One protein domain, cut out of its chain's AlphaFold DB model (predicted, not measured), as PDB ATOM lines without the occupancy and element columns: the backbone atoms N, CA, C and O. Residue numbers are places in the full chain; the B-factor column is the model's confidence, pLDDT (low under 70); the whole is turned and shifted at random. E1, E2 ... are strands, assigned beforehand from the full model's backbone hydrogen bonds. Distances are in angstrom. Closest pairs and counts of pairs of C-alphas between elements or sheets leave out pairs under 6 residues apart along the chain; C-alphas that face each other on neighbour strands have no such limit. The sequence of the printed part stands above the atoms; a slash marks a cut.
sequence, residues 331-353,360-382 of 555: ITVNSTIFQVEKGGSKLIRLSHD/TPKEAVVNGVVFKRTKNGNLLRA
ATOM      1  N   ILE A 331      -4.898   9.543  -4.366       81.44
ATOM      2  CA  ILE A 331      -4.739   8.318  -5.147       81.44
ATOM      3  C   ILE A 331      -6.101   7.647  -5.265       81.44
ATOM      4  O   ILE A 331      -6.800   7.469  -4.266       81.44
ATOM      5  N   THR A 332      -6.468   7.251  -6.481       81.62
ATOM      6  CA  THR A 332      -7.706   6.515  -6.745       81.62
ATOM      7  C   THR A 332      -7.409   5.022  -6.800       81.62
ATOM      8  O   THR A 332      -6.583   4.579  -7.592       81.62
ATOM      9  N   VAL A 333      -8.092   4.242  -5.963       76.94
ATOM     10  CA  VAL A 333      -8.027   2.772  -5.950       76.94
ATOM     11  C   VAL A 333      -9.455   2.250  -6.070       76.94
ATOM     12  O   VAL A 333     -10.286   2.578  -5.224       76.94
ATOM     13  N   ASN A 334      -9.748   1.464  -7.113       69.50
ATOM     14  CA  ASN A 334     -11.082   0.914  -7.419       69.50
ATOM     15  C   ASN A 334     -12.202   1.957  -7.251       69.50
ATOM     16  O   ASN A 334     -13.080   1.827  -6.398       69.50
ATOM     17  N   SER A 335     -12.093   3.062  -7.996       67.88
ATOM     18  CA  SER A 335     -13.078   4.158  -8.010       67.88
ATOM     19  C   SER A 335     -13.298   4.877  -6.668       67.88
ATOM     20  O   SER A 335     -14.185   5.720  -6.555       67.88
ATOM     21  N   THR A 336     -12.471   4.603  -5.654       75.69
ATOM     22  CA  THR A 336     -12.477   5.282  -4.353       75.69
ATOM     23  C   THR A 336     -11.244   6.171  -4.223       75.69
ATOM     24  O   THR A 336     -10.122   5.731  -4.478       75.69
ATOM     25  N   ILE A 337     -11.442   7.422  -3.808       82.56
ATOM     26  CA  ILE A 337     -10.363   8.403  -3.641       82.56
ATOM     27  C   ILE A 337      -9.798   8.304  -2.222       82.56
ATOM     28  O   ILE A 337     -10.544   8.329  -1.236       82.56
ATOM     29  N   PHE A 338      -8.474   8.222  -2.125       83.56
ATOM     30  CA  PHE A 338      -7.737   8.223  -0.870       83.56
ATOM     31  C   PHE A 338      -6.780   9.412  -0.791       83.56
ATOM     32  O   PHE A 338      -6.092   9.731  -1.759       83.56
ATOM     33  N   GLN A 339      -6.691  10.034   0.381       86.12
ATOM     34  CA  GLN A 339      -5.664  11.011   0.720       86.12
ATOM     35  C   GLN A 339      -4.432  10.306   1.280       86.12
ATOM     36  O   GLN A 339      -4.538   9.473   2.184       86.12
ATOM     37  N   VAL A 340      -3.256  10.653   0.768       84.81
ATOM     38  CA  VAL A 340      -1.988  10.118   1.267       84.81
ATOM     39  C   VAL A 340      -1.601  10.845   2.562       84.81
ATOM     40  O   VAL A 340      -1.462  12.067   2.576       84.81
ATOM     41  N   GLU A 341      -1.429  10.102   3.659       82.00
ATOM     42  CA  GLU A 341      -0.896  10.635   4.923       82.00
ATOM     43  C   GLU A 341       0.595  10.988   4.764       82.00
ATOM     44  O   GLU A 341       1.309  10.361   3.974       82.00
ATOM     45  N   LYS A 342       1.091  11.986   5.514       68.19
ATOM     46  CA  LYS A 342       2.512  12.379   5.490       68.19
ATOM     47  C   LYS A 342       3.399  11.141   5.712       68.19
ATOM     48  O   LYS A 342       3.265  10.456   6.718       68.19
ATOM     49  N   GLY A 343       4.279  10.839   4.754       67.25
ATOM     50  CA  GLY A 343       5.144   9.647   4.768       67.25
ATOM     51  C   GLY A 343       4.650   8.456   3.930       67.25
ATOM     52  O   GLY A 343       5.386   7.486   3.762       67.25
ATOM     53  N   GLY A 344       3.439   8.505   3.358       73.38
ATOM     54  CA  GLY A 344       2.966   7.528   2.364       73.38
ATOM     55  C   GLY A 344       2.728   6.106   2.891       73.38
ATOM     56  O   GLY A 344       2.620   5.159   2.107       73.38
ATOM     57  N   SER A 345       2.683   5.930   4.212       79.06
ATOM     58  CA  SER A 345       2.462   4.633   4.872       79.06
ATOM     59  C   SER A 345       0.980   4.284   5.027       79.06
ATOM     60  O   SER A 345       0.638   3.117   5.225       79.06
ATOM     61  N   LYS A 346       0.097   5.280   4.887       84.75
ATOM     62  CA  LYS A 346      -1.349   5.148   5.056       84.75
ATOM     63  C   LYS A 346      -2.097   5.979   4.021       84.75
ATOM     64  O   LYS A 346      -1.742   7.125   3.744       84.75
ATOM     65  N   LEU A 347      -3.155   5.387   3.483       86.50
ATOM     66  CA  LEU A 347      -4.092   6.011   2.563       86.50
ATOM     67  C   LEU A 347      -5.445   6.131   3.273       86.50
ATOM     68  O   LEU A 347      -6.045   5.124   3.668       86.50
ATOM     69  N   ILE A 348      -5.897   7.366   3.470       85.69
ATOM     70  CA  ILE A 348      -7.120   7.718   4.196       85.69
ATOM     71  C   ILE A 348      -8.261   7.829   3.190       85.69
ATOM     72  O   ILE A 348      -8.169   8.603   2.243       85.69
ATOM     73  N   ARG A 349      -9.333   7.055   3.362       84.06
ATOM     74  CA  ARG A 349     -10.481   7.072   2.445       84.06
ATOM     75  C   ARG A 349     -11.231   8.406   2.554       84.06
ATOM     76  O   ARG A 349     -11.567   8.806   3.662       84.06
ATOM     77  N   LEU A 350     -11.535   9.059   1.426       73.69
ATOM     78  CA  LEU A 350     -12.178  10.386   1.406       73.69
ATOM     79  C   LEU A 350     -13.669  10.418   1.040       73.69
ATOM     80  O   LEU A 350     -14.250  11.494   0.951       73.69
ATOM     81  N   SER A 351     -14.328   9.278   0.856       65.00
ATOM     82  CA  SER A 351     -15.758   9.260   0.528       65.00
ATOM     83  C   SER A 351     -16.614   8.909   1.747       65.00
ATOM     84  O   SER A 351     -16.703   7.735   2.122       65.00
ATOM     85  N   HIS A 352     -17.278   9.914   2.316       54.12
ATOM     86  CA  HIS A 352     -18.568   9.730   2.975       54.12
ATOM     87  C   HIS A 352     -19.653   9.796   1.886       54.12
ATOM     88  O   HIS A 352     -19.689  10.741   1.107       54.12
ATOM     89  N   ASP A 353     -20.478   8.754   1.802       53.78
ATOM     90  CA  ASP A 353     -21.795   8.744   1.152       53.78
ATOM     91  C   ASP A 353     -21.891   9.112  -0.340       53.78
ATOM     92  O   ASP A 353     -22.527  10.086  -0.734       53.78
ATOM     93  N   THR A 360     -13.847  -0.712  -0.367       78.62
ATOM     94  CA  THR A 360     -12.373  -0.701  -0.388       78.62
ATOM     95  C   THR A 360     -11.856  -2.145  -0.427       78.62
ATOM     96  O   THR A 360     -12.295  -2.933   0.413       78.62
ATOM     97  N   PRO A 361     -10.966  -2.542  -1.347       80.56
ATOM     98  CA  PRO A 361     -10.473  -3.920  -1.443       80.56
ATOM     99  C   PRO A 361      -9.655  -4.321  -0.206       80.56
ATOM    100  O   PRO A 361      -9.084  -3.464   0.463       80.56
ATOM    101  N   LYS A 362      -9.617  -5.623   0.134       81.88
ATOM    102  CA  LYS A 362      -8.868  -6.138   1.305       81.88
ATOM    103  C   LYS A 362      -7.361  -5.894   1.181       81.88
ATOM    104  O   LYS A 362      -6.722  -5.581   2.183       81.88
ATOM    105  N   GLU A 363      -6.833  -6.012  -0.030       83.19
ATOM    106  CA  GLU A 363      -5.461  -5.667  -0.382       83.19
ATOM    107  C   GLU A 363      -5.468  -4.878  -1.696       83.19
ATOM    108  O   GLU A 363      -6.295  -5.143  -2.571       83.19
ATOM    109  N   ALA A 364      -4.590  -3.886  -1.819       85.25
ATOM    110  CA  ALA A 364      -4.439  -3.059  -3.012       85.25
ATOM    111  C   ALA A 364      -2.961  -2.790  -3.284       85.25
ATOM    112  O   ALA A 364      -2.204  -2.499  -2.358       85.25
ATOM    113  N   VAL A 365      -2.558  -2.850  -4.551       85.56
ATOM    114  CA  VAL A 365      -1.201  -2.494  -4.975       85.56
ATOM    115  C   VAL A 365      -1.234  -1.091  -5.558       85.56
ATOM    116  O   VAL A 365      -1.913  -0.843  -6.550       85.56
ATOM    117  N   VAL A 366      -0.501  -0.172  -4.938       81.31
ATOM    118  CA  VAL A 366      -0.374   1.217  -5.388       81.31
ATOM    119  C   VAL A 366       1.100   1.469  -5.670       81.31
ATOM    120  O   VAL A 366       1.921   1.374  -4.760       81.31
ATOM    121  N   ASN A 367       1.445   1.750  -6.930       75.94
ATOM    122  CA  ASN A 367       2.826   1.966  -7.386       75.94
ATOM    123  C   ASN A 367       3.800   0.849  -6.946       75.94
ATOM    124  O   ASN A 367       4.892   1.121  -6.456       75.94
ATOM    125  N   GLY A 368       3.379  -0.415  -7.066       73.75
ATOM    126  CA  GLY A 368       4.190  -1.588  -6.701       73.75
ATOM    127  C   GLY A 368       4.263  -1.895  -5.200       73.75
ATOM    128  O   GLY A 368       4.862  -2.893  -4.811       73.75
ATOM    129  N   VAL A 369       3.629  -1.085  -4.346       77.69
ATOM    130  CA  VAL A 369       3.597  -1.285  -2.892       77.69
ATOM    131  C   VAL A 369       2.251  -1.870  -2.472       77.69
ATOM    132  O   VAL A 369       1.197  -1.339  -2.823       77.69
ATOM    133  N   VAL A 370       2.282  -2.958  -1.698       83.69
ATOM    134  CA  VAL A 370       1.078  -3.630  -1.188       83.69
ATOM    135  C   VAL A 370       0.536  -2.900   0.041       83.69
ATOM    136  O   VAL A 370       1.252  -2.680   1.024       83.69
ATOM    137  N   PHE A 371      -0.754  -2.582   0.012       86.25
ATOM    138  CA  PHE A 371      -1.511  -2.026   1.125       86.25
ATOM    139  C   PHE A 371      -2.630  -2.976   1.559       86.25
ATOM    140  O   PHE A 371      -3.278  -3.594   0.720       86.25
ATOM    141  N   LYS A 372      -2.892  -3.060   2.866       85.56
ATOM    142  CA  LYS A 372      -3.939  -3.886   3.479       85.56
ATOM    143  C   LYS A 372      -5.015  -3.026   4.133       85.56
ATOM    144  O   LYS A 372      -4.727  -1.987   4.728       85.56
ATOM    145  N   ARG A 373      -6.268  -3.467   4.037       85.88
ATOM    146  CA  ARG A 373      -7.446  -2.738   4.525       85.88
ATOM    147  C   ARG A 373      -7.599  -2.829   6.042       85.88
ATOM    148  O   ARG A 373      -7.630  -3.914   6.614       85.88
ATOM    149  N   THR A 374      -7.790  -1.682   6.679       78.56
ATOM    150  CA  THR A 374      -8.188  -1.547   8.089       78.56
ATOM    151  C   THR A 374      -9.699  -1.704   8.265       78.56
ATOM    152  O   THR A 374     -10.465  -1.577   7.309       78.56
ATOM    153  N   LYS A 375     -10.159  -1.920   9.503       75.19
ATOM    154  CA  LYS A 375     -11.597  -2.011   9.826       75.19
ATOM    155  C   LYS A 375     -12.386  -0.760   9.400       75.19
ATOM    156  O   LYS A 375     -13.527  -0.887   8.975       75.19
ATOM    157  N   ASN A 376     -11.743   0.410   9.411       72.38
ATOM    158  CA  ASN A 376     -12.351   1.698   9.058       72.38
ATOM    159  C   ASN A 376     -12.299   1.997   7.545       72.38
ATOM    160  O   ASN A 376     -12.642   3.094   7.121       72.38
ATOM    161  N   GLY A 377     -11.838   1.051   6.715       78.75
ATOM    162  CA  GLY A 377     -11.790   1.208   5.257       78.75
ATOM    163  C   GLY A 377     -10.578   1.974   4.711       78.75
ATOM    164  O   GLY A 377     -10.525   2.195   3.503       78.75
ATOM    165  N   ASN A 378      -9.603   2.330   5.557       85.38
ATOM    166  CA  ASN A 378      -8.302   2.892   5.153       85.38
ATOM    167  C   ASN A 378      -7.327   1.786   4.731       85.38
ATOM    168  O   ASN A 378      -7.478   0.643   5.169       85.38
ATOM    169  N   LEU A 379      -6.298   2.125   3.955       85.50
ATOM    170  CA  LEU A 379      -5.280   1.191   3.462       85.50
ATOM    171  C   LEU A 379      -3.909   1.491   4.106       85.50
ATOM    172  O   LEU A 379      -3.437   2.623   4.054       85.50
ATOM    173  N   LEU A 380      -3.275   0.485   4.720       84.62
ATOM    174  CA  LEU A 380      -1.958   0.569   5.381       84.62
ATOM    175  C   LEU A 380      -0.909  -0.245   4.627       84.62
ATOM    176  O   LEU A 380      -1.194  -1.365   4.213       84.62
ATOM    177  N   ARG A 381       0.317   0.266   4.497       85.62
ATOM    178  CA  ARG A 381       1.417  -0.458   3.843       85.62
ATOM    179  C   ARG A 381       1.702  -1.776   4.576       85.62
ATOM    180  O   ARG A 381       1.871  -1.761   5.794       85.62
ATOM    181  N   ALA A 382       1.824  -2.892   3.854       72.50
ATOM    182  CA  ALA A 382       1.948  -4.235   4.437       72.50
ATOM    183  C   ALA A 382       3.099  -4.376   5.462       72.50
ATOM    184  O   ALA A 382       2.928  -5.065   6.463       72.50
TER     185      ALA A 382
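Overview. This is residues 331 to 353 and 360 to 382 of the 555 residues of the protein "Putative ccch zinc finger protein" of Phaeomoniella chlamydospora (UniProt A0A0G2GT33). One strongly twisted sheet of six short strands is curled like part of a barrel, with its edge strands E1 and E4 coming round toward each other without pairing. It is built from two three-strand meanders, E1 E2 E3 and E4 E5 E6, each strand the antiparallel neighbour of the one before, joined side by side through E3 and E6. The printed part has 46 residues with no named helix and six named strands, E1 to E6 along the chain; the sheet's order is E1, E2, E3, E6, E5, E4, antiparallel throughout, and the class is all strand. The whole is compact, with a radius of gyration of the C-alphas of 9.5 A, and spans 28 by 22 by 19 A.

Along the chain. E1, residues 331 to 333, begins at C-alpha 331 (-4.739, 8.318, -5.147) and is 6.5 A long. E2 is residues 336 to 340, 12.8 A, and E3 is residues 346 to 349, 9.7 A, ending at C-alpha 349 (-10.481, 7.072, 2.445). After the cut come E4, residues 363 to 366, 9.9 A, and E5, residues 369 to 373, 13.4 A. E6, residues 379 to 381, is 6.9 A long and ends at C-alpha 381 (1.417, -0.458, 3.843).

Arrangement. E1 and E2 form a hairpin at 142 degrees between their directions, with N 331 and O 338 within hydrogen-bond range at 2.9 A. E2 and E3 form a hairpin at 139 degrees, with N 339 and O 348 at 2.8 A. The pairing is staggered: E2 pairs with E1 over residues 336 to 338 and with E3 over residues 338 to 340. E3 and E6 are antiparallel at 172 degrees, with N 347 and O 379 at 2.8 A. E6 and E5 form a hairpin at 137 degrees, with N 380 and O 372 at 2.9 A. E5 and E4 form a hairpin at 145 degrees, with N 371 and O 364 at 2.8 A. The closest C-alphas of the edge strands E1 and E4 are those of Val 333 and Ala 364, 7.5 A apart. E2 is apart from E4, E5 and E6.

Size, cuts and confidence. The two C-alphas farthest apart are those of Asp 353 and Gly 368, at 29.0 A. Residues 354 to 359 are not printed, and C-alphas 353 and 360 are 13.4 A apart across this cut, which lies in the link from E3 to E4. The other four links are tight. The mean pLDDT of the printed part is 78.5; residues 334 to 335, 342 to 343 and 351 to 353 are under 70.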